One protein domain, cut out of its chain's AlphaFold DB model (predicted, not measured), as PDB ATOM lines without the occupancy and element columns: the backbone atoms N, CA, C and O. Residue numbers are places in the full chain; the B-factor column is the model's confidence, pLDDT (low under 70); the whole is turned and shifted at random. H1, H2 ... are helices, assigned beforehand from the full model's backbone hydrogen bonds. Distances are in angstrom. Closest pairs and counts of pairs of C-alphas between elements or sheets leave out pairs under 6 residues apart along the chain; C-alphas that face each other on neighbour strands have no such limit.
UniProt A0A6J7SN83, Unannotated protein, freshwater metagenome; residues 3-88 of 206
ATOM      1  N   TYR A   3     153.060 175.877 213.716       88.94
ATOM      2  CA  TYR A   3     152.577 174.588 214.211       88.94
ATOM      3  C   TYR A   3     153.677 173.816 214.946       88.94
ATOM      4  O   TYR A   3     154.868 174.061 214.748       88.94
ATOM      5  N   ALA A   4     153.259 172.885 215.800       89.50
ATOM      6  CA  ALA A   4     154.129 171.959 216.511       89.50
ATOM      7  C   ALA A   4     153.885 170.528 216.029       89.50
ATOM      8  O   ALA A   4     152.759 170.169 215.693       89.50
ATOM      9  N   ASP A   5     154.942 169.718 216.018       90.31
ATOM     10  CA  ASP A   5     154.875 168.306 215.654       90.31
ATOM     11  C   ASP A   5     155.180 167.452 216.890       90.31
ATOM     12  O   ASP A   5     156.304 167.447 217.405       90.31
ATOM     13  N   THR A   6     154.161 166.737 217.364       90.38
ATOM     14  CA  THR A   6     154.247 165.863 218.537       90.38
ATOM     15  C   THR A   6     155.258 164.744 218.338       90.38
ATOM     16  O   THR A   6     155.921 164.375 219.300       90.38
ATOM     17  N   LEU A   7     155.479 164.258 217.111       89.88
ATOM     18  CA  LEU A   7     156.480 163.229 216.831       89.88
ATOM     19  C   LEU A   7     157.902 163.750 217.058       89.88
ATOM     20  O   LEU A   7     158.730 163.062 217.662       89.88
ATOM     21  N   VAL A   8     158.193 164.963 216.580       89.00
ATOM     22  CA  VAL A   8     159.504 165.606 216.770       89.00
ATOM     23  C   VAL A   8     159.757 165.848 218.258       89.00
ATOM     24  O   VAL A   8     160.857 165.583 218.741       89.00
ATOM     25  N   MET A   9     158.729 166.279 218.995       90.25
ATOM     26  CA  MET A   9     158.806 166.473 220.446       90.25
ATOM     27  C   MET A   9     158.999 165.154 221.200       90.25
ATOM     28  O   MET A   9     159.888 165.056 222.043       90.25
ATOM     29  N   SER A  10     158.257 164.102 220.850       89.62
ATOM     30  CA  SER A  10     158.403 162.780 221.465       89.62
ATOM     31  C   SER A  10     159.776 162.163 221.215       89.62
ATOM     32  O   SER A  10     160.344 161.593 222.136       89.62
ATOM     33  N   ARG A  11     160.345 162.305 220.011       87.75
ATOM     34  CA  ARG A  11     161.713 161.835 219.702       87.75
ATOM     35  C   ARG A  11     162.796 162.539 220.503       87.75
ATOM     36  O   ARG A  11     163.886 162.003 220.662       87.75
ATOM     37  N   ARG A  12     162.518 163.766 220.933       85.44
ATOM     38  CA  ARG A  12     163.454 164.573 221.704       85.44
ATOM     39  C   ARG A  12     163.392 164.258 223.193       85.44
ATOM     40  O   ARG A  12     164.420 164.303 223.855       85.44
ATOM     41  N   GLU A  13     162.197 163.963 223.690       85.56
ATOM     42  CA  GLU A  13     161.935 163.769 225.115       85.56
ATOM     43  C   GLU A  13     162.006 162.308 225.566       85.56
ATOM     44  O   GLU A  13     162.374 162.022 226.702       85.56
ATOM     45  N   LEU A  14     161.617 161.374 224.701       85.88
ATOM     46  CA  LEU A  14     161.476 159.962 225.042       85.88
ATOM     47  C   LEU A  14     162.599 159.151 224.403       85.88
ATOM     48  O   LEU A  14     163.063 159.476 223.318       85.88
ATOM     49  N   ALA A  15     162.991 158.057 225.055       86.81
ATOM     50  CA  ALA A  15     163.925 157.071 224.521       86.81
ATOM     51  C   ALA A  15     163.169 155.768 224.223       86.81
ATOM     52  O   ALA A  15     163.166 154.837 225.026       86.81
ATOM     53  N   LEU A  16     162.465 155.729 223.087       82.69
ATOM     54  CA  LEU A  16     161.657 154.579 222.669       82.69
ATOM     55  C   LEU A  16     162.303 153.834 221.500       82.69
ATOM     56  O   LEU A  16     162.931 154.435 220.629       82.69
ATOM     57  N   ILE A  17     162.056 152.524 221.434       72.38
ATOM     58  CA  ILE A  17     162.465 151.664 220.308       72.38
ATOM     59  C   ILE A  17     161.779 152.050 218.987       72.38
ATOM     60  O   ILE A  17     162.269 151.751 217.902       72.38
ATOM     61  N   SER A  18     160.613 152.693 219.064       84.44
ATOM     62  CA  SER A  18     159.825 153.142 217.924       84.44
ATOM     63  C   SER A  18     158.922 154.292 218.356       84.44
ATOM     64  O   SER A  18     158.463 154.336 219.492       84.44
ATOM     65  N   TYR A  19     158.641 155.201 217.425       88.00
ATOM     66  CA  TYR A  19     157.840 156.405 217.667       88.00
ATOM     67  C   TYR A  19     156.533 156.399 216.875       88.00
ATOM     68  O   TYR A  19     156.032 157.442 216.465       88.00
ATOM     69  N   ARG A  20     155.984 155.211 216.599       88.44
ATOM     70  CA  ARG A  20     154.621 155.112 216.063       88.44
ATOM     71  C   ARG A  20     153.632 155.585 217.125       88.44
ATOM     72  O   ARG A  20     153.835 155.314 218.306       88.44
ATOM     73  N   LEU A  21     152.549 156.221 216.686       87.75
ATOM     74  CA  LEU A  21     151.545 156.825 217.564       87.75
ATOM     75  C   LEU A  21     151.078 155.912 218.720       87.75
ATOM     76  O   LEU A  21     151.099 156.392 219.849       87.75
ATOM     77  N   PRO A  22     150.765 154.610 218.518       88.44
ATOM     78  CA  PRO A  22     150.341 153.732 219.616       88.44
ATOM     79  C   PRO A  22     151.404 153.572 220.707       88.44
ATOM     80  O   PRO A  22     151.088 153.595 221.887       88.44
ATOM     81  N   ILE A  23     152.672 153.463 220.303       86.69
ATOM     82  CA  ILE A  23     153.802 153.218 221.208       86.69
ATOM     83  C   ILE A  23     154.100 154.477 222.026       86.69
ATOM     84  O   ILE A  23     154.376 154.404 223.219       86.69
ATOM     85  N   VAL A  24     154.021 155.649 221.391       90.69
ATOM     86  CA  VAL A  24     154.197 156.937 222.075       90.69
ATOM     87  C   VAL A  24     153.033 157.211 223.028       90.69
ATOM     88  O   VAL A  24     153.266 157.656 224.150       90.69
ATOM     89  N   ALA A  25     151.799 156.934 222.597       90.75
ATOM     90  CA  ALA A  25     150.608 157.091 223.423       90.75
ATOM     91  C   ALA A  25     150.683 156.195 224.666       90.75
ATOM     92  O   ALA A  25     150.552 156.692 225.781       90.75
ATOM     93  N   GLU A  26     151.012 154.912 224.492       89.50
ATOM     94  CA  GLU A  26     151.217 153.966 225.592       89.50
ATOM     95  C   GLU A  26     152.320 154.435 226.556       89.50
ATOM     96  O   GLU A  26     152.098 154.506 227.763       89.50
ATOM     97  N   ALA A  27     153.482 154.849 226.034       88.69
ATOM     98  CA  ALA A  27     154.607 155.319 226.849       88.69
ATOM     99  C   ALA A  27     154.297 156.574 227.690       88.69
ATOM    100  O   ALA A  27     154.962 156.833 228.698       88.69
ATOM    101  N   LEU A  28     153.313 157.370 227.266       90.44
ATOM    102  CA  LEU A  28     152.852 158.572 227.959       90.44
ATOM    103  C   LEU A  28     151.535 158.366 228.724       90.44
ATOM    104  O   LEU A  28     151.063 159.308 229.354       90.44
ATOM    105  N   GLY A  29     150.953 157.161 228.700       90.31
ATOM    106  CA  GLY A  29     149.670 156.866 229.345       90.31
ATOM    107  C   GLY A  29     148.462 157.537 228.676       90.31
ATOM    108  O   GLY A  29     147.454 157.789 229.331       90.31
ATOM    109  N   VAL A  30     148.562 157.861 227.386       91.06
ATOM    110  CA  VAL A  30     147.501 158.497 226.596       91.06
ATOM    111  C   VAL A  30     146.601 157.425 225.983       91.06
ATOM    112  O   VAL A  30     147.078 156.474 225.369       91.06
ATOM    113  N   SER A  31     145.286 157.595 226.129       85.69
ATOM    114  CA  SER A  31     144.298 156.681 225.549       85.69
ATOM    115  C   SER A  31     144.249 156.816 224.027       85.69
ATOM    116  O   SER A  31     144.147 157.925 223.503       85.69
ATOM    117  N   LEU A  32     144.281 155.683 223.324       81.94
ATOM    118  CA  LEU A  32     144.078 155.608 221.880       81.94
ATOM    119  C   LEU A  32     143.181 154.395 221.566       81.94
ATOM    120  O   LEU A  32     143.683 153.315 221.259       81.94
ATOM    121  N   PRO A  33     141.852 154.544 221.724       67.31
ATOM    122  CA  PRO A  33     140.911 153.422 221.746       67.31
ATOM    123  C   PRO A  33     140.698 152.775 220.373       67.31
ATOM    124  O   PRO A  33     140.451 151.571 220.304       67.31
ATOM    125  N   GLN A  34     140.807 153.544 219.283       75.31
ATOM    126  CA  GLN A  34     140.666 153.024 217.927       75.31
ATOM    127  C   GLN A  34     141.675 153.666 216.971       75.31
ATOM    128  O   GLN A  34     141.466 154.735 216.405       75.31
ATOM    129  N   HIS A  35     142.782 152.961 216.748       61.34
ATOM    130  CA  HIS A  35     143.726 153.292 215.684       61.34
ATOM    131  C   HIS A  35     142.989 153.240 214.333       61.34
ATOM    132  O   HIS A  35     142.289 152.262 214.082       61.34
ATOM    133  N   HIS A  36     143.144 154.269 213.488       63.81
ATOM    134  CA  HIS A  36     142.493 154.496 212.175       63.81
ATOM    135  C   HIS A  36     141.267 155.423 212.147       63.81
ATOM    136  O   HIS A  36     140.752 155.690 211.058       63.81
ATOM    137  N   ARG A  37     140.815 155.969 213.281       79.50
ATOM    138  CA  ARG A  37     139.868 157.093 213.261       79.50
ATOM    139  C   ARG A  37     140.635 158.396 213.432       79.50
ATOM    140  O   ARG A  37     141.329 158.590 214.424       79.50
ATOM    141  N   ALA A  38     140.473 159.310 212.475       82.25
ATOM    142  CA  ALA A  38     141.180 160.591 212.476       82.25
ATOM    143  C   ALA A  38     140.929 161.412 213.755       82.25
ATOM    144  O   ALA A  38     141.820 162.120 214.215       82.25
ATOM    145  N   GLU A  39     139.733 161.302 214.343       85.31
ATOM    146  CA  GLU A  39     139.403 161.952 215.616       85.31
ATOM    147  C   GLU A  39     140.201 161.382 216.794       85.31
ATOM    148  O   GLU A  39     140.721 162.150 217.600       85.31
ATOM    149  N   ASP A  40     140.359 160.058 216.857       83.81
ATOM    150  CA  ASP A  40     141.077 159.375 217.931       83.81
ATOM    151  C   ASP A  40     142.585 159.638 217.812       83.81
ATOM    152  O   ASP A  40     143.253 159.915 218.809       83.81
ATOM    153  N   ASP A  41     143.114 159.666 216.583       85.75
ATOM    154  CA  ASP A  41     144.511 160.018 216.316       85.75
ATOM    155  C   ASP A  41     144.807 161.491 216.667       85.75
ATOM    156  O   ASP A  41     145.860 161.801 217.235       85.75
ATOM    157  N   ALA A  42     143.872 162.407 216.384       87.94
ATOM    158  CA  ALA A  42     143.990 163.817 216.757       87.94
ATOM    159  C   ALA A  42     143.911 164.012 218.280       87.94
ATOM    160  O   ALA A  42     144.718 164.752 218.851       87.94
ATOM    161  N   ALA A  43     142.986 163.316 218.947       89.81
ATOM    162  CA  ALA A  43     142.853 163.333 220.399       89.81
ATOM    163  C   ALA A  43     144.107 162.770 221.085       89.81
ATOM    164  O   ALA A  43     144.607 163.373 222.036       89.81
ATOM    165  N   ALA A  44     144.674 161.676 220.569       90.50
ATOM    166  CA  ALA A  44     145.923 161.125 221.082       90.50
ATOM    167  C   ALA A  44     147.109 162.067 220.855       90.50
ATOM    168  O   ALA A  44     147.906 162.254 221.769       90.50
ATOM    169  N   CYS A  45     147.217 162.725 219.695       91.00
ATOM    170  CA  CYS A  45     148.238 163.755 219.482       91.00
ATOM    171  C   CYS A  45     148.115 164.898 220.503       91.00
ATOM    172  O   CYS A  45     149.116 165.306 221.095       91.00
ATOM    173  N   ALA A  46     146.899 165.389 220.759       92.38
ATOM    174  CA  ALA A  46     146.662 166.411 221.775       92.38
ATOM    175  C   ALA A  46     147.031 165.912 223.185       92.38
ATOM    176  O   ALA A  46     147.712 166.618 223.929       92.38
ATOM    177  N   GLY A  47     146.662 164.676 223.529       93.75
ATOM    178  CA  GLY A  47     147.035 164.040 224.793       93.75
ATOM    179  C   GLY A  47     148.548 163.894 224.961       93.75
ATOM    180  O   GLY A  47     149.081 164.209 226.021       93.75
ATOM    181  N   ILE A  48     149.259 163.498 223.901       94.50
ATOM    182  CA  ILE A  48     150.726 163.410 223.875       94.50
ATOM    183  C   ILE A  48     151.346 164.786 224.120       94.50
ATOM    184  O   ILE A  48     152.243 164.904 224.953       94.50
ATOM    185  N   MET A  49     150.856 165.832 223.447       94.69
ATOM    186  CA  MET A  49     151.331 167.204 223.653       94.69
ATOM    187  C   MET A  49     151.178 167.632 225.118       94.69
ATOM    188  O   MET A  49     152.127 168.136 225.715       94.69
ATOM    189  N   LEU A  50     150.004 167.396 225.711       94.44
ATOM    190  CA  LEU A  50     149.729 167.740 227.106       94.44
ATOM    191  C   LEU A  50     150.602 166.942 228.081       94.44
ATOM    192  O   LEU A  50     151.144 167.517 229.021       94.44
ATOM    193  N   ALA A  51     150.793 165.643 227.842       93.38
ATOM    194  CA  ALA A  51     151.642 164.795 228.673       93.38
ATOM    195  C   ALA A  51     153.116 165.238 228.631       93.38
ATOM    196  O   ALA A  51     153.788 165.276 229.665       93.38
ATOM    197  N   LEU A  52     153.618 165.616 227.450       92.81
ATOM    198  CA  LEU A  52     154.963 166.175 227.288       92.81
ATOM    199  C   LEU A  52     155.098 167.534 227.993       92.81
ATOM    200  O   LEU A  52     156.072 167.749 228.717       92.81
ATOM    201  N   ALA A  53     154.106 168.418 227.840       93.50
ATOM    202  CA  ALA A  53     154.065 169.712 228.522       93.50
ATOM    203  C   ALA A  53     154.075 169.546 230.048       93.50
ATOM    204  O   ALA A  53     154.882 170.174 230.731       93.50
ATOM    205  N   GLN A  54     153.257 168.632 230.577       93.19
ATOM    206  CA  GLN A  54     153.175 168.351 232.008       93.19
ATOM    207  C   GLN A  54     154.492 167.805 232.569       93.19
ATOM    208  O   GLN A  54     154.930 168.251 233.628       93.19
ATOM    209  N   ARG A  55     155.158 166.883 231.862       90.88
ATOM    210  CA  ARG A  55     156.467 166.342 232.278       90.88
ATOM    211  C   ARG A  55     157.550 167.413 232.386       90.88
ATOM    212  O   ARG A  55     158.396 167.328 233.272       90.88
ATOM    213  N   ARG A  56     157.532 168.401 231.488       87.00
ATOM    214  CA  ARG A  56     158.495 169.513 231.463       87.00
ATOM    215  C   ARG A  56     158.042 170.744 232.252       87.00
ATOM    216  O   ARG A  56     158.821 171.680 232.376       87.00
ATOM    217  N   GLY A  57     156.822 170.740 232.792       90.94
ATOM    218  CA  GLY A  57     156.246 171.884 233.499       90.94
ATOM    219  C   GLY A  57     155.993 173.103 232.605       90.94
ATOM    220  O   GLY A  57     156.017 174.223 233.103       90.94
ATOM    221  N   ALA A  58     155.782 172.903 231.302       92.88
ATOM    222  CA  ALA A  58     155.522 173.980 230.348       92.88
ATOM    223  C   ALA A  58     154.025 174.331 230.308       92.88
ATOM    224  O   ALA A  58     153.180 173.439 230.197       92.88
ATOM    225  N   ALA A  59     153.692 175.622 230.356       90.62
ATOM    226  CA  ALA A  59     152.315 176.112 230.270       90.62
ATOM    227  C   ALA A  59     151.880 176.380 228.821       90.62
ATOM    228  O   ALA A  59     150.685 176.410 228.520       90.62
ATOM    229  N   THR A  60     152.842 176.561 227.911       92.00
ATOM    230  CA  THR A  60     152.585 176.829 226.493       92.00
ATOM    231  C   THR A  60     153.384 175.909 225.567       92.00
ATOM    232  O   THR A  60     154.435 175.376 225.920       92.00
ATOM    233  N   VAL A  61     152.899 175.738 224.330       90.06
ATOM    234  CA  VAL A  61     153.607 174.964 223.287       90.06
ATOM    235  C   VAL A  61     154.962 175.596 222.944       90.06
ATOM    236  O   VAL A  61     155.909 174.876 222.633       90.06
ATOM    237  N   ASN A  62     155.068 176.926 223.030       90.19
ATOM    238  CA  ASN A  62     156.324 177.643 222.811       90.19
ATOM    239  C   ASN A  62     157.338 177.336 223.917       90.19
ATOM    240  O   ASN A  62     158.462 176.968 223.601       90.19
ATOM    241  N   GLU A  63     156.929 177.398 225.187       88.69
ATOM    242  CA  GLU A  63     157.788 177.028 226.322       88.69
ATOM    243  C   GLU A  63     158.256 175.574 226.233       88.69
ATOM    244  O   GLU A  63     159.430 175.280 226.451       88.69
ATOM    245  N   LEU A  64     157.357 174.655 225.858       90.94
ATOM    246  CA  LEU A  64     157.726 173.256 225.653       90.94
ATOM    247  C   LEU A  64     158.752 173.117 224.520       90.94
ATOM    248  O   LEU A  64     159.748 172.411 224.668       90.94
ATOM    249  N   ALA A  65     158.531 173.792 223.391       89.12
ATOM    250  CA  ALA A  65     159.464 173.776 222.272       89.12
ATOM    251  C   ALA A  65     160.831 174.360 222.661       89.12
ATOM    252  O   ALA A  65     161.855 173.787 222.295       89.12
ATOM    253  N   GLU A  66     160.868 175.443 223.435       86.62
ATOM    254  CA  GLU A  66     162.104 176.031 223.952       86.62
ATOM    255  C   GLU A  66     162.846 175.069 224.883       86.62
ATOM    256  O   GLU A  66     164.030 174.811 224.658       86.62
ATOM    257  N   GLY A  67     162.146 174.464 225.847       84.19
ATOM    258  CA  GLY A  67     162.718 173.484 226.774       84.19
ATOM    259  C   GLY A  67     163.244 172.219 226.087       84.19
ATOM    260  O   GLY A  67     164.209 171.614 226.549       84.19
ATOM    261  N   LEU A  68     162.658 171.837 224.948       84.88
ATOM    262  CA  LEU A  68     163.122 170.718 224.118       84.88
ATOM    263  C   LEU A  68     164.152 171.137 223.053       84.88
ATOM    264  O   LEU A  68     164.708 170.284 222.348       84.88
ATOM    265  N   HIS A  69     164.427 172.437 222.924       85.06
ATOM    266  CA  HIS A  69     165.213 173.040 221.849       85.06
ATOM    267  C   HIS A  69     164.701 172.675 220.444       85.06
ATOM    268  O   HIS A  69     165.469 172.295 219.561       85.06
ATOM    269  N   ILE A  70     163.397 172.780 220.212       86.50
ATOM    270  CA  ILE A  70     162.736 172.516 218.932       86.50
ATOM    271  C   ILE A  70     162.334 173.838 218.282       86.50
ATOM    272  O   ILE A  70     161.809 174.740 218.930       86.50
ATOM    273  N   ARG A  71     162.569 173.968 216.972       84.31
ATOM    274  CA  ARG A  71     161.995 175.064 216.187       84.31
ATOM    275  C   ARG A  71     160.616 174.643 215.690       84.31
ATOM    276  O   ARG A  71     160.498 173.596 215.056       84.31
ATOM    277  N   LEU A  72     159.605 175.463 215.967       87.50
ATOM    278  CA  LEU A  72     158.258 175.278 215.433       87.50
ATOM    279  C   LEU A  72     158.231 175.528 213.923       87.50
ATOM    280  O   LEU A  72     158.954 176.388 213.413       87.50
ATOM    281  N   GLY A  73     157.390 174.771 213.227       84.06
ATOM    282  CA  GLY A  73     157.163 174.944 211.803       84.06
ATOM    283  C   GLY A  73     156.295 176.167 211.523       84.06
ATOM    284  O   GLY A  73     155.540 176.621 212.386       84.06
ATOM    285  N   CYS A  74     156.382 176.698 210.308       84.62
ATOM    286  CA  CYS A  74     155.493 177.742 209.822       84.62
ATOM    287  C   CYS A  74     154.932 177.379 208.448       84.62
ATOM    288  O   CYS A  74     155.667 177.061 207.516       84.62
ATOM    289  N   LEU A  75     153.613 177.459 208.338       80.94
ATOM    290  CA  LEU A  75     152.869 177.353 207.095       80.94
ATOM    291  C   LEU A  75     152.522 178.770 206.647       80.94
ATOM    292  O   LEU A  75     151.699 179.435 207.291       80.94
ATOM    293  N   ASN A  76     153.174 179.235 205.584       78.12
ATOM    294  CA  ASN A  76     152.890 180.518 204.955       78.12
ATOM    295  C   ASN A  76     152.379 180.246 203.537       78.12
ATOM    296  O   ASN A  76     153.167 179.825 202.694       78.12
ATOM    297  N   PRO A  77     151.082 180.465 203.263       59.09
ATOM    298  CA  PRO A  77     150.525 180.214 201.935       59.09
ATOM    299  C   PRO A  77     151.066 181.181 200.865       59.09
ATOM    300  O   PRO A  77     151.049 180.833 199.690       59.09
ATOM    301  N   ASP A  78     151.596 182.341 201.273       65.44
ATOM    302  CA  ASP A  78     151.986 183.444 200.378       65.44
ATOM    303  C   ASP A  78     153.513 183.642 200.247       65.44
ATOM    304  O   ASP A  78     153.968 184.636 199.686       65.44
ATOM    305  N   SER A  79     154.338 182.752 200.810       56.69
ATOM    306  CA  SER A  79     155.809 182.880 200.825       56.69
ATOM    307  C   SER A  79     156.480 181.630 200.248       56.69
ATOM    308  O   SER A  79     155.991 180.525 200.463       56.69
ATOM    309  N   GLU A  80     157.634 181.777 199.585       49.84
ATOM    310  CA  GLU A  80     158.439 180.682 198.999       49.84
ATOM    311  C   GLU A  80     159.121 179.763 200.043       49.84
ATOM    312  O   GLU A  80     160.284 179.386 199.914       49.84
ATOM    313  N   GLY A  81     158.431 179.388 201.120       57.31
ATOM    314  CA  GLY A  81     158.997 178.459 202.090       57.31
ATOM    315  C   GLY A  81     158.086 178.161 203.267       57.31
ATOM    316  O   GLY A  81     157.955 178.966 204.187       57.31
ATOM    317  N   ASN A  82     157.531 176.951 203.284       67.38
ATOM    318  CA  ASN A  82     157.036 176.351 204.516       67.38
ATOM    319  C   ASN A  82     158.236 175.845 205.327       67.38
ATOM    320  O   ASN A  82     159.090 175.132 204.796       67.38
ATOM    321  N   LEU A  83     158.296 176.185 206.614       68.50
ATOM    322  CA  LEU A  83     159.286 175.626 207.534       68.50
ATOM    323  C   LEU A  83     158.656 174.461 208.292       68.50
ATOM    324  O   LEU A  83     157.544 174.580 208.806       68.50
ATOM    325  N   THR A  84     159.375 173.348 208.388       76.75
ATOM    326  CA  THR A  84     158.952 172.186 209.172       76.75
ATOM    327  C   THR A  84     159.464 172.271 210.606       76.75
ATOM    328  O   THR A  84     160.439 172.967 210.898       76.75
ATOM    329  N   CYS A  85     158.808 171.559 211.522       77.00
ATOM    330  CA  CYS A  85     159.308 171.391 212.884       77.00
ATOM    331  C   CYS A  85     160.608 170.575 212.879       77.00
ATOM    332  O   CYS A  85     160.654 169.502 212.279       77.00
ATOM    333  N   TYR A  86     161.646 171.023 213.590       79.00
ATOM    334  CA  TYR A  86     162.878 170.241 213.748       79.00
ATOM    335  C   TYR A  86     163.565 170.491 215.094       79.00
ATOM    336  O   TYR A  86     163.542 171.599 215.635       79.00
ATOM    337  N   ALA A  87     164.200 169.448 215.635       73.81
ATOM    338  CA  ALA A  87     165.035 169.566 216.824       73.81
ATOM    339  C   ALA A  87     166.331 170.305 216.472       73.81
ATOM    340  O   ALA A  87     167.049 169.922 215.546       73.81
ATOM    341  N   ARG A  88     166.644 171.367 217.213       65.25
ATOM    342  CA  ARG A  88     167.929 172.056 217.095       65.25
ATOM    343  C   ARG A  88     169.007 171.193 217.755       65.25
ATOM    344  O   ARG A  88     168.760 170.635 218.826       65.25
TER     345      ARG A  88
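What this domain is: This is residues 3 to 88 of the 206 residues of the protein "Unannotated protein" of freshwater metagenome (UniProt A0A6J7SN83). Three short helices, H1, H2 and H4, pack on one long helix, H3, and residues 68 to 88 run out and fold back as a loop whose tip, residues 76 to 81, sticks out. The printed part has 86 residues, with named helices in the order H1, H2, H3, H4 and no named strand; the class is all helix, with under half of the residues, 42, in named elements. It is compact, with a radius of gyration of the C-alphas of 13.4 A and spans of 39 by 28 by 25 A.

How they stand to each other: H1, residues 6 to 13, touches residues 45 to 52 alone of the hub H3, residues 38 to 56; their closest C-alphas, Thr 6 and Met 49, are 6.0 A apart. H2, residues 21 to 28, touches H3 at a shallow tilt of 32 degrees, only just short of steep; the closest C-alphas, Ala 25 and Ile 48, are 6.3 A apart. H4, residues 61 to 67, touches H3 at a steep tilt of 44 degrees, with C-alphas 53 and 64 closest at 5.8 A. In these four helices every O i to N i+4 pair is within hydrogen-bond range.

Where its parts are: H1 begins at C-alpha 6 (154.247, 165.863, 218.537). H3 is 27.2 A long. H4 ends at C-alpha 67 (162.718, 173.484, 226.774).

The domain as a whole: The printed part has no cut. The two C-alphas farthest apart, Pro 33 and Glu 80, are 39.6 A apart. pLDDT is under 70 at residues 33, 35 to 36, 77 to 83 and 88.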